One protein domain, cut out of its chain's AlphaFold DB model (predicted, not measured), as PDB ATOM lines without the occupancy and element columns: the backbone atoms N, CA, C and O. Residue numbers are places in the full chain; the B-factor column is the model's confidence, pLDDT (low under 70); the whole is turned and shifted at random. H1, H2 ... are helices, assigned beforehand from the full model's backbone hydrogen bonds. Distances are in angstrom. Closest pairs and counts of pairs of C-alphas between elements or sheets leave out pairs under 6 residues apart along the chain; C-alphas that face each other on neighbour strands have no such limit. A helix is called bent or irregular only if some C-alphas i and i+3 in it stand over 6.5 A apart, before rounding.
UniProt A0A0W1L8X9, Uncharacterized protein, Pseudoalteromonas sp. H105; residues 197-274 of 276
ATOM      1  N   ILE A 197     163.258 197.528 137.951       50.44
ATOM      2  CA  ILE A 197     164.516 196.996 138.518       50.44
ATOM      3  C   ILE A 197     165.626 198.057 138.390       50.44
ATOM      4  O   ILE A 197     166.191 198.487 139.393       50.44
ATOM      5  N   ASN A 198     165.795 198.642 137.200       54.91
ATOM      6  CA  ASN A 198     166.755 199.732 136.995       54.91
ATOM      7  C   ASN A 198     166.253 201.090 137.529       54.91
ATOM      8  O   ASN A 198     167.006 201.824 138.163       54.91
ATOM      9  N   GLY A 199     164.974 201.442 137.343       58.50
ATOM     10  CA  GLY A 199     164.445 202.760 137.741       58.50
ATOM     11  C   GLY A 199     164.334 203.003 139.258       58.50
ATOM     12  O   GLY A 199     164.408 204.151 139.708       58.50
ATOM     13  N   ILE A 200     164.148 201.951 140.066       60.25
ATOM     14  CA  ILE A 200     164.150 202.038 141.538       60.25
ATOM     15  C   ILE A 200     165.585 202.113 142.058       60.25
ATOM     16  O   ILE A 200     165.864 202.953 142.919       60.25
ATOM     17  N   LEU A 201     166.500 201.313 141.496       62.72
ATOM     18  CA  LEU A 201     167.919 201.361 141.843       62.72
ATOM     19  C   LEU A 201     168.534 202.732 141.535       62.72
ATOM     20  O   LEU A 201     169.248 203.253 142.384       62.72
ATOM     21  N   VAL A 202     168.144 203.409 140.445       68.44
ATOM     22  CA  VAL A 202     168.572 204.796 140.134       68.44
ATOM     23  C   VAL A 202     168.300 205.783 141.282       68.44
ATOM     24  O   VAL A 202     169.101 206.684 141.536       68.44
ATOM     25  N   ARG A 203     167.194 205.629 142.026       69.38
ATOM     26  CA  ARG A 203     166.920 206.477 143.207       69.38
ATOM     27  C   ARG A 203     167.796 206.108 144.403       69.38
ATOM     28  O   ARG A 203     168.118 206.985 145.207       69.38
ATOM     29  N   ALA A 204     168.180 204.838 144.503       77.25
ATOM     30  CA  ALA A 204     169.087 204.337 145.522       77.25
ATOM     31  C   ALA A 204     170.539 204.776 145.262       77.25
ATOM     32  O   ALA A 204     171.190 205.160 146.228       77.25
ATOM     33  N   VAL A 205     170.994 204.870 143.999       79.94
ATOM     34  CA  VAL A 205     172.377 205.233 143.593       79.94
ATOM     35  C   VAL A 205     172.936 206.400 144.403       79.94
ATOM     36  O   VAL A 205     173.981 206.293 145.037       79.94
ATOM     37  N   LYS A 206     172.208 207.519 144.457       81.00
ATOM     38  CA  LYS A 206     172.671 208.737 145.141       81.00
ATOM     39  C   LYS A 206     172.832 208.552 146.652       81.00
ATOM     40  O   LYS A 206     173.673 209.211 147.260       81.00
ATOM     41  N   HIS A 207     171.995 207.724 147.277       82.25
ATOM     42  CA  HIS A 207     172.100 207.420 148.704       82.25
ATOM     43  C   HIS A 207     173.193 206.381 148.966       82.25
ATOM     44  O   HIS A 207     173.944 206.524 149.928       82.25
ATOM     45  N   THR A 208     173.317 205.393 148.080       83.56
ATOM     46  CA  THR A 208     174.369 204.381 148.108       83.56
ATOM     47  C   THR A 208     175.739 205.052 148.041       83.56
ATOM     48  O   THR A 208     176.521 204.925 148.977       83.56
ATOM     49  N   GLN A 209     175.966 205.892 147.030       83.38
ATOM     50  CA  GLN A 209     177.228 206.599 146.801       83.38
ATOM     51  C   GLN A 209     177.629 207.537 147.949       83.38
ATOM     52  O   GLN A 209     178.803 207.671 148.250       83.38
ATOM     53  N   ARG A 210     176.665 208.224 148.578       81.56
ATOM     54  CA  ARG A 210     176.950 209.275 149.577       81.56
ATOM     55  C   ARG A 210     177.020 208.797 151.017       81.56
ATOM     56  O   ARG A 210     177.355 209.589 151.888       81.56
ATOM     57  N   LYS A 211     176.486 207.612 151.297       83.56
ATOM     58  CA  LYS A 211     176.271 207.174 152.675       83.56
ATOM     59  C   LYS A 211     176.582 205.704 152.860       83.56
ATOM     60  O   LYS A 211     177.187 205.359 153.858       83.56
ATOM     61  N   VAL A 212     176.178 204.839 151.937       84.50
ATOM     62  CA  VAL A 212     176.411 203.397 152.092       84.50
ATOM     63  C   VAL A 212     177.857 203.034 151.778       84.50
ATOM     64  O   VAL A 212     178.446 202.299 152.554       84.50
ATOM     65  N   VAL A 213     178.440 203.587 150.711       84.25
ATOM     66  CA  VAL A 213     179.856 203.373 150.356       84.25
ATOM     67  C   VAL A 213     180.772 203.795 151.511       84.25
ATOM     68  O   VAL A 213     181.587 202.997 151.962       84.25
ATOM     69  N   ASP A 214     180.545 204.986 152.073       83.62
ATOM     70  CA  ASP A 214     181.314 205.494 153.218       83.62
ATOM     71  C   ASP A 214     181.127 204.645 154.488       83.62
ATOM     72  O   ASP A 214     182.075 204.433 155.242       83.62
ATOM     73  N   LEU A 215     179.909 204.151 154.744       83.69
ATOM     74  CA  LEU A 215     179.607 203.335 155.927       83.69
ATOM     75  C   LEU A 215     180.124 201.895 155.818       83.69
ATOM     76  O   LEU A 215     180.376 201.276 156.847       83.69
ATOM     77  N   LEU A 216     180.283 201.359 154.604       83.31
ATOM     78  CA  LEU A 216     180.846 200.022 154.392       83.31
ATOM     79  C   LEU A 216     182.343 199.965 154.727       83.31
ATOM     80  O   LEU A 216     182.834 198.880 155.025       83.31
ATOM     81  N   GLY A 217     183.047 201.106 154.703       79.31
ATOM     82  CA  GLY A 217     184.443 201.211 155.139       79.31
ATOM     83  C   GLY A 217     185.429 200.382 154.309       79.31
ATOM     84  O   GLY A 217     186.440 199.940 154.844       79.31
ATOM     85  N   ILE A 218     185.111 200.132 153.038       82.88
ATOM     86  CA  ILE A 218     185.949 199.371 152.104       82.88
ATOM     87  C   ILE A 218     186.765 200.372 151.279       82.88
ATOM     88  O   ILE A 218     186.195 201.258 150.644       82.88
ATOM     89  N   ASP A 219     188.091 200.233 151.295       74.25
ATOM     90  CA  ASP A 219     189.000 201.155 150.597       74.25
ATOM     91  C   ASP A 219     189.038 200.915 149.076       74.25
ATOM     92  O   ASP A 219     189.197 201.861 148.305       74.25
ATOM     93  N   ASP A 220     188.876 199.660 148.639       80.62
ATOM     94  CA  ASP A 220     188.867 199.267 147.228       80.62
ATOM     95  C   ASP A 220     187.756 198.246 146.930       80.62
ATOM     96  O   ASP A 220     187.872 197.053 147.209       80.62
ATOM     97  N   PHE A 221     186.664 198.728 146.340       80.19
ATOM     98  CA  PHE A 221     185.506 197.904 145.989       80.19
ATOM     99  C   PHE A 221     185.725 197.025 144.745       80.19
ATOM    100  O   PHE A 221     184.942 196.094 144.527       80.19
ATOM    101  N   GLU A 222     186.758 197.288 143.933       75.69
ATOM    102  CA  GLU A 222     187.071 196.472 142.751       75.69
ATOM    103  C   GLU A 222     187.770 195.163 143.136       75.69
ATOM    104  O   GLU A 222     187.549 194.136 142.490       75.69
ATOM    105  N   SER A 223     188.575 195.180 144.203       77.31
ATOM    106  CA  SER A 223     189.289 193.999 144.709       77.31
ATOM    107  C   SER A 223     188.647 193.344 145.938       77.31
ATOM    108  O   SER A 223     189.003 192.210 146.271       77.31
ATOM    109  N   ALA A 224     187.681 194.010 146.581       82.19
ATOM    110  CA  ALA A 224     186.932 193.456 147.705       82.19
ATOM    111  C   ALA A 224     186.116 192.215 147.309       82.19
ATOM    112  O   ALA A 224     185.398 192.194 146.299       82.19
ATOM    113  N   SER A 225     186.199 191.185 148.153       84.38
ATOM    114  CA  SER A 225     185.432 189.949 147.979       84.38
ATOM    115  C   SER A 225     183.936 190.168 148.233       84.38
ATOM    116  O   SER A 225     183.543 190.989 149.063       84.38
ATOM    117  N   ASP A 226     183.083 189.393 147.564       83.50
ATOM    118  CA  ASP A 226     181.627 189.484 147.751       83.50
ATOM    119  C   ASP A 226     181.219 189.182 149.210       83.50
ATOM    120  O   ASP A 226     180.280 189.784 149.736       83.50
ATOM    121  N   GLU A 227     181.971 188.317 149.903       82.25
ATOM    122  CA  GLU A 227     181.785 188.018 151.329       82.25
ATOM    123  C   GLU A 227     182.093 189.225 152.226       82.25
ATOM    124  O   GLU A 227     181.379 189.471 153.195       82.25
ATOM    125  N   GLU A 228     183.121 190.008 151.902       82.94
ATOM    126  CA  GLU A 228     183.497 191.215 152.646       82.94
ATOM    127  C   GLU A 228     182.414 192.297 152.547       82.94
ATOM    128  O   GLU A 228     181.998 192.859 153.563       82.94
ATOM    129  N   ILE A 229     181.867 192.505 151.346       84.31
ATOM    130  CA  ILE A 229     180.747 193.428 151.111       84.31
ATOM    131  C   ILE A 229     179.494 192.953 151.860       84.31
ATOM    132  O   ILE A 229     178.830 193.751 152.527       84.31
ATOM    133  N   CYS A 230     179.179 191.655 151.806       85.81
ATOM    134  CA  CYS A 230     178.038 191.081 152.519       85.81
ATOM    135  C   CYS A 230     178.172 191.201 154.044       85.81
ATOM    136  O   CYS A 230     177.204 191.554 154.721       85.81
ATOM    137  N   ASN A 231     179.362 190.941 154.590       85.50
ATOM    138  CA  ASN A 231     179.625 191.031 156.025       85.50
ATOM    139  C   ASN A 231     179.515 192.480 156.518       85.50
ATOM    140  O   ASN A 231     178.820 192.739 157.501       85.50
ATOM    141  N   ASN A 232     180.108 193.436 155.800       84.25
ATOM    142  CA  ASN A 232     180.026 194.852 156.165       84.25
ATOM    143  C   ASN A 232     178.602 195.399 155.999       84.25
ATOM    144  O   ASN A 232     178.136 196.179 156.831       84.25
ATOM    145  N   TRP A 233     177.853 194.927 154.997       87.44
ATOM    146  CA  TRP A 233     176.434 195.249 154.845       87.44
ATOM    147  C   TRP A 233     175.607 194.831 156.065       87.44
ATOM    148  O   TRP A 233     174.763 195.599 156.534       87.44
ATOM    149  N   GLN A 234     175.855 193.639 156.618       85.94
ATOM    150  CA  GLN A 234     175.134 193.167 157.803       85.94
ATOM    151  C   GLN A 234     175.345 194.059 159.030       85.94
ATOM    152  O   GLN A 234     174.431 194.158 159.849       85.94
ATOM    153  N   LEU A 235     176.501 194.718 159.135       85.50
ATOM    154  CA  LEU A 235     176.813 195.631 160.235       85.50
ATOM    155  C   LEU A 235     176.057 196.960 160.118       85.50
ATOM    156  O   LEU A 235     175.670 197.529 161.133       85.50
ATOM    157  N   ILE A 236     175.802 197.432 158.895       86.62
ATOM    158  CA  ILE A 236     175.213 198.760 158.658       86.62
ATOM    159  C   ILE A 236     173.715 198.727 158.327       86.62
ATOM    160  O   ILE A 236     173.052 199.761 158.393       86.62
ATOM    161  N   LYS A 237     173.152 197.562 157.968       83.00
ATOM    162  CA  LYS A 237     171.777 197.445 157.436       83.00
ATOM    163  C   LYS A 237     170.694 198.035 158.348       83.00
ATOM    164  O   LYS A 237     169.672 198.505 157.850       83.00
ATOM    165  N   GLU A 238     170.908 198.023 159.662       83.75
ATOM    166  CA  GLU A 238     169.946 198.533 160.650       83.75
ATOM    167  C   GLU A 238     169.979 200.064 160.792       83.75
ATOM    168  O   GLU A 238     168.991 200.669 161.212       83.75
ATOM    169  N   GLU A 239     171.074 200.708 160.381       82.88
ATOM    170  CA  GLU A 239     171.258 202.163 160.452       82.88
ATOM    171  C   GLU A 239     170.718 202.899 159.211       82.88
ATOM    172  O   GLU A 239     170.638 204.136 159.166       82.88
ATOM    173  N   LEU A 240     170.325 202.146 158.180       85.38
ATOM    174  CA  LEU A 240     169.869 202.689 156.907       85.38
ATOM    175  C   LEU A 240     168.378 203.078 156.942       85.38
ATOM    176  O   LEU A 240     167.550 202.407 157.564       85.38
ATOM    177  N   PRO A 241     167.974 204.155 156.238       84.94
ATOM    178  CA  PRO A 241     166.573 204.557 156.179       84.94
ATOM    179  C   PRO A 241     165.674 203.446 155.620       84.94
ATOM    180  O   PRO A 241     165.929 202.903 154.547       84.94
ATOM    181  N   ARG A 242     164.540 203.182 156.283       79.75
ATOM    182  CA  ARG A 242     163.573 202.139 155.869       79.75
ATOM    183  C   ARG A 242     163.098 202.275 154.421       79.75
ATOM    184  O   ARG A 242     162.790 201.277 153.780       79.75
ATOM    185  N   VAL A 243     163.012 203.507 153.917       76.88
ATOM    186  CA  VAL A 243     162.619 203.794 152.529       76.88
ATOM    187  C   VAL A 243     163.678 203.283 151.549       76.88
ATOM    188  O   VAL A 243     163.325 202.611 150.590       76.88
ATOM    189  N   TYR A 244     164.961 203.498 151.848       83.00
ATOM    190  CA  TYR A 244     166.086 203.034 151.032       83.00
ATOM    191  C   TYR A 244     166.186 201.503 151.006       83.00
ATOM    192  O   TYR A 244     166.267 200.906 149.938       83.00
ATOM    193  N   VAL A 245     166.081 200.853 152.169       83.25
ATOM    194  CA  VAL A 245     166.098 199.380 152.269       83.25
ATOM    195  C   VAL A 245     164.926 198.759 151.500       83.25
ATOM    196  O   VAL A 245     165.069 197.739 150.828       83.25
ATOM    197  N   LYS A 246     163.750 199.395 151.552       79.81
ATOM    198  CA  LYS A 246     162.574 198.963 150.790       79.81
ATOM    199  C   LYS A 246     162.765 199.139 149.282       79.81
ATOM    200  O   LYS A 246     162.269 198.307 148.529       79.81
ATOM    201  N   ASP A 247     163.452 200.194 148.859       79.56
ATOM    202  CA  ASP A 247     163.760 200.446 147.452       79.56
ATOM    203  C   ASP A 247     164.775 199.424 146.916       79.56
ATOM    204  O   ASP A 247     164.519 198.827 145.876       79.56
ATOM    205  N   LEU A 248     165.838 199.108 147.663       81.56
ATOM    206  CA  LEU A 248     166.788 198.053 147.283       81.56
ATOM    207  C   LEU A 248     166.132 196.672 147.182       81.56
ATOM    208  O   LEU A 248     166.357 195.946 146.220       81.56
ATOM    209  N   ARG A 249     165.256 196.325 148.133       81.56
ATOM    210  CA  ARG A 249     164.496 195.067 148.088       81.56
ATOM    211  C   ARG A 249     163.539 194.999 146.899       81.56
ATOM    212  O   ARG A 249     163.332 193.938 146.326       81.56
ATOM    213  N   ARG A 250     162.925 196.126 146.533       75.19
ATOM    214  CA  ARG A 250     162.052 196.215 145.350       75.19
ATOM    215  C   ARG A 250     162.834 196.160 144.041       75.19
ATOM    216  O   ARG A 250     162.279 195.700 143.054       75.19
ATOM    217  N   GLY A 251     164.083 196.619 144.048       73.06
ATOM    218  CA  GLY A 251     164.998 196.572 142.911       73.06
ATOM    219  C   GLY A 251     165.799 195.275 142.789       73.06
ATOM    220  O   GLY A 251     166.764 195.269 142.046       73.06
ATOM    221  N   GLY A 252     165.466 194.212 143.533       77.25
ATOM    222  CA  GLY A 252     166.156 192.913 143.444       77.25
ATOM    223  C   GLY A 252     167.508 192.830 144.163       77.25
ATOM    224  O   GLY A 252     168.019 191.732 144.361       77.25
ATOM    225  N   ALA A 253     168.046 193.954 144.648       83.50
ATOM    226  CA  ALA A 253     169.336 194.026 145.339       83.50
ATOM    227  C   ALA A 253     169.334 193.411 146.752       83.50
ATOM    228  O   ALA A 253     170.398 193.156 147.315       83.50
ATOM    229  N   LEU A 254     168.155 193.193 147.349       85.88
ATOM    230  CA  LEU A 254     168.015 192.519 148.643       85.88
ATOM    231  C   LEU A 254     167.009 191.376 148.575       85.88
ATOM    232  O   LEU A 254     165.954 191.501 147.950       85.88
ATOM    233  N   ASP A 255     167.305 190.303 149.301       81.19
ATOM    234  CA  ASP A 255     166.444 189.136 149.424       81.19
ATOM    235  C   ASP A 255     165.307 189.324 150.460       81.19
ATOM    236  O   ASP A 255     165.050 190.411 150.998       81.19
ATOM    237  N   GLY A 256     164.569 188.243 150.732       73.38
ATOM    238  CA  GLY A 256     163.478 188.229 151.709       73.38
ATOM    239  C   GLY A 256     163.907 188.492 153.159       73.38
ATOM    240  O   GLY A 256     163.069 188.946 153.945       73.38
ATOM    241  N   GLU A 257     165.179 188.260 153.485       79.38
ATOM    242  CA  GLU A 257     165.794 188.408 154.808       79.38
ATOM    243  C   GLU A 257     166.625 189.700 154.938       79.38
ATOM    244  O   GLU A 257     167.257 189.942 155.970       79.38
ATOM    245  N   TYR A 258     166.552 190.585 153.933       80.50
ATOM    246  CA  TYR A 258     167.316 191.836 153.834       80.50
ATOM    247  C   TYR A 258     168.836 191.633 153.710       80.50
ATOM    248  O   TYR A 258     169.621 192.510 154.095       80.50
ATOM    249  N   LEU A 259     169.252 190.492 153.166       85.44
ATOM    250  CA  LEU A 259     170.626 190.213 152.763       85.44
ATOM    251  C   LEU A 259     170.842 190.647 151.312       85.44
ATOM    252  O   LEU A 259     169.893 190.696 150.529       85.44
ATOM    253  N   LEU A 260     172.083 190.996 150.964       87.31
ATOM    254  CA  LEU A 260     172.443 191.345 149.590       87.31
ATOM    255  C   LEU A 260     172.357 190.113 148.693       87.31
ATOM    256  O   LEU A 260     172.878 189.052 149.029       87.31
ATOM    257  N   THR A 261     171.698 190.273 147.551       87.25
ATOM    258  CA  THR A 261     171.736 189.306 146.447       87.25
ATOM    259  C   THR A 261     172.991 189.535 145.600       87.25
ATOM    260  O   THR A 261     173.637 190.577 145.723       87.25
ATOM    261  N   GLU A 262     173.323 188.609 144.695       82.12
ATOM    262  CA  GLU A 262     174.424 188.799 143.729       82.12
ATOM    263  C   GLU A 262     174.255 190.100 142.918       82.12
ATOM    264  O   GLU A 262     175.201 190.870 142.751       82.12
ATOM    265  N   GLU A 263     173.019 190.414 142.512       80.62
ATOM    266  CA  GLU A 263     172.671 191.673 141.838       80.62
ATOM    267  C   GLU A 263     172.877 192.900 142.743       80.62
ATOM    268  O   GLU A 263     173.294 193.960 142.278       80.62
ATOM    269  N   GLY A 264     172.625 192.769 144.049       83.50
ATOM    270  CA  GLY A 264     172.845 193.835 145.025       83.50
ATOM    271  C   GLY A 264     174.316 194.120 145.309       83.50
ATOM    272  O   GLY A 264     174.690 195.286 145.452       83.50
ATOM    273  N   VAL A 265     175.152 193.080 145.355       85.88
ATOM    274  CA  VAL A 265     176.610 193.225 145.473       85.88
ATOM    275  C   VAL A 265     177.161 193.936 144.240       85.88
ATOM    276  O   VAL A 265     177.888 194.922 144.379       85.88
ATOM    277  N   GLN A 266     176.748 193.503 143.044       83.88
ATOM    278  CA  GLN A 266     177.172 194.131 141.797       83.88
ATOM    279  C   GLN A 266     176.702 195.589 141.708       83.88
ATOM    280  O   GLN A 266     177.498 196.463 141.385       83.88
ATOM    281  N   PHE A 267     175.460 195.886 142.105       84.62
ATOM    282  CA  PHE A 267     174.950 197.257 142.170       84.62
ATOM    283  C   PHE A 267     175.792 198.158 143.085       84.62
ATOM    284  O   PHE A 267     176.139 199.274 142.705       84.62
ATOM    285  N   ILE A 268     176.145 197.695 144.290       85.38
ATOM    286  CA  ILE A 268     176.982 198.478 145.212       85.38
ATOM    287  C   ILE A 268     178.373 198.705 144.614       85.38
ATOM    288  O   ILE A 268     178.872 199.828 144.685       85.38
ATOM    289  N   ARG A 269     178.968 197.679 143.992       85.56
ATOM    290  CA  ARG A 269     180.275 197.770 143.324       85.56
ATOM    291  C   ARG A 269     180.246 198.760 142.159       85.56
ATOM    292  O   ARG A 269     181.129 199.613 142.069       85.56
ATOM    293  N   ASP A 270     179.215 198.709 141.323       83.12
ATOM    294  CA  ASP A 270     179.062 199.611 140.180       83.12
ATOM    295  C   ASP A 270     178.874 201.062 140.647       83.12
ATOM    296  O   ASP A 270     179.505 201.975 140.110       83.12
ATOM    297  N   VAL A 271     178.068 201.292 141.692       83.94
ATOM    298  CA  VAL A 271     177.866 202.636 142.259       83.94
ATOM    299  C   VAL A 271     179.129 203.164 142.946       83.94
ATOM    300  O   VAL A 271     179.431 204.353 142.819       83.94
ATOM    301  N   ALA A 272     179.870 202.313 143.661       82.00
ATOM    302  CA  ALA A 272     181.127 202.683 144.314       82.00
ATOM    303  C   ALA A 272     182.226 203.026 143.295       82.00
ATOM    304  O   ALA A 272     182.967 203.986 143.493       82.00
ATOM    305  N   SER A 273     182.271 202.295 142.178       79.75
ATOM    306  CA  SER A 273     183.245 202.493 141.092       79.75
ATOM    307  C   SER A 273     182.846 203.614 140.119       79.75
ATOM    308  O   SER A 273     183.621 203.987 139.243       79.75
ATOM    309  N   GLY A 274     181.640 204.181 140.264       73.38
ATOM    310  CA  GLY A 274     181.134 205.260 139.409       73.38
ATOM    311  C   GLY A 274     180.678 204.812 138.014       73.38
ATOM    312  O   GLY A 274     180.627 205.636 137.104       73.38
TER     313      GLY A 274
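This is residues 197 to 274 of the 276 residues of an uncharacterized protein of Pseudoalteromonas sp. H105 (UniProt A0A0W1L8X9). A kinked long helix, H1, runs along one side of a small rounded body, and three shorter helices pack on it at steep angles: H3 near its first residues, H4 along residues 205 to 213 and H2 at its last two residues. The helices cross rather than lie side by side, and the long link from H3 to H4, residues 251 to 261, runs on the side away from H1. The printed part has 78 residues with four named helices, in the order H1, H2, H3, H4, and no named strand; the class is all helix. The whole is compact, with a radius of gyration of the C-alphas of 11.0 A and spans of 27 by 24 by 21 A.

The hub is H1, residues 197 to 216, which touches the three other helices and has a kink of 67 degrees near residue 208. It is irregular, but only just: C-alphas 210 and 213 are 6.6 A apart. H1 touches H3, residues 242 to 250, at a steep tilt of 51 degrees, opposite ways; their closest C-alphas, those of Ile 200 and Asp 247, are 6.1 A apart. With residues 205 to 213 alone, H1 touches residues 268 to 272 of H4, residues 262 to 273. H1 and H4 stand at a steep tilt of 64 degrees, the same way, and their closest C-alphas, those of Gln 209 and Ala 272, are 6.1 A apart. With residues 215 to 216 alone, H1 touches H2, residues 226 to 236, about perpendicular at 77 degrees; the closest C-alphas, those of Leu 216 and Asn 232, are 5.5 A apart. H2 and H4 only just touch, with 3 pairs of C-alphas within 8 A, the closest being those of Asp 226 and Val 265 at 6.7 A. H3 and H4 are close but not clearly touching, with the C-alphas of Leu 248 and Gly 264 closest at 7.7 A. H2 and H3 are apart. In H2, H3 and H4 every O i to N i+4 pair is within hydrogen-bond range; in H1 10 of 16 are.

H1 measures 23.0 A from C-alpha 197 at (164.516, 196.996, 138.518) to C-alpha 216 at (180.846, 200.022, 154.392). H2 measures 15.7 A, H3 12.2 A and H4 16.5 A; H4 ends with C-alpha 273 at (183.245, 202.493, 141.092).

The two C-alphas farthest apart, those of Ser 223 and Val 243, are 29.5 A apart. The printed part has no cut. The link from H1 to H2 is short, that from H2 to H3 tight and that from H3 to H4 long, with 11 residues. The mean pLDDT of the printed part is 80.2, and residues 197 to 203 are under 70.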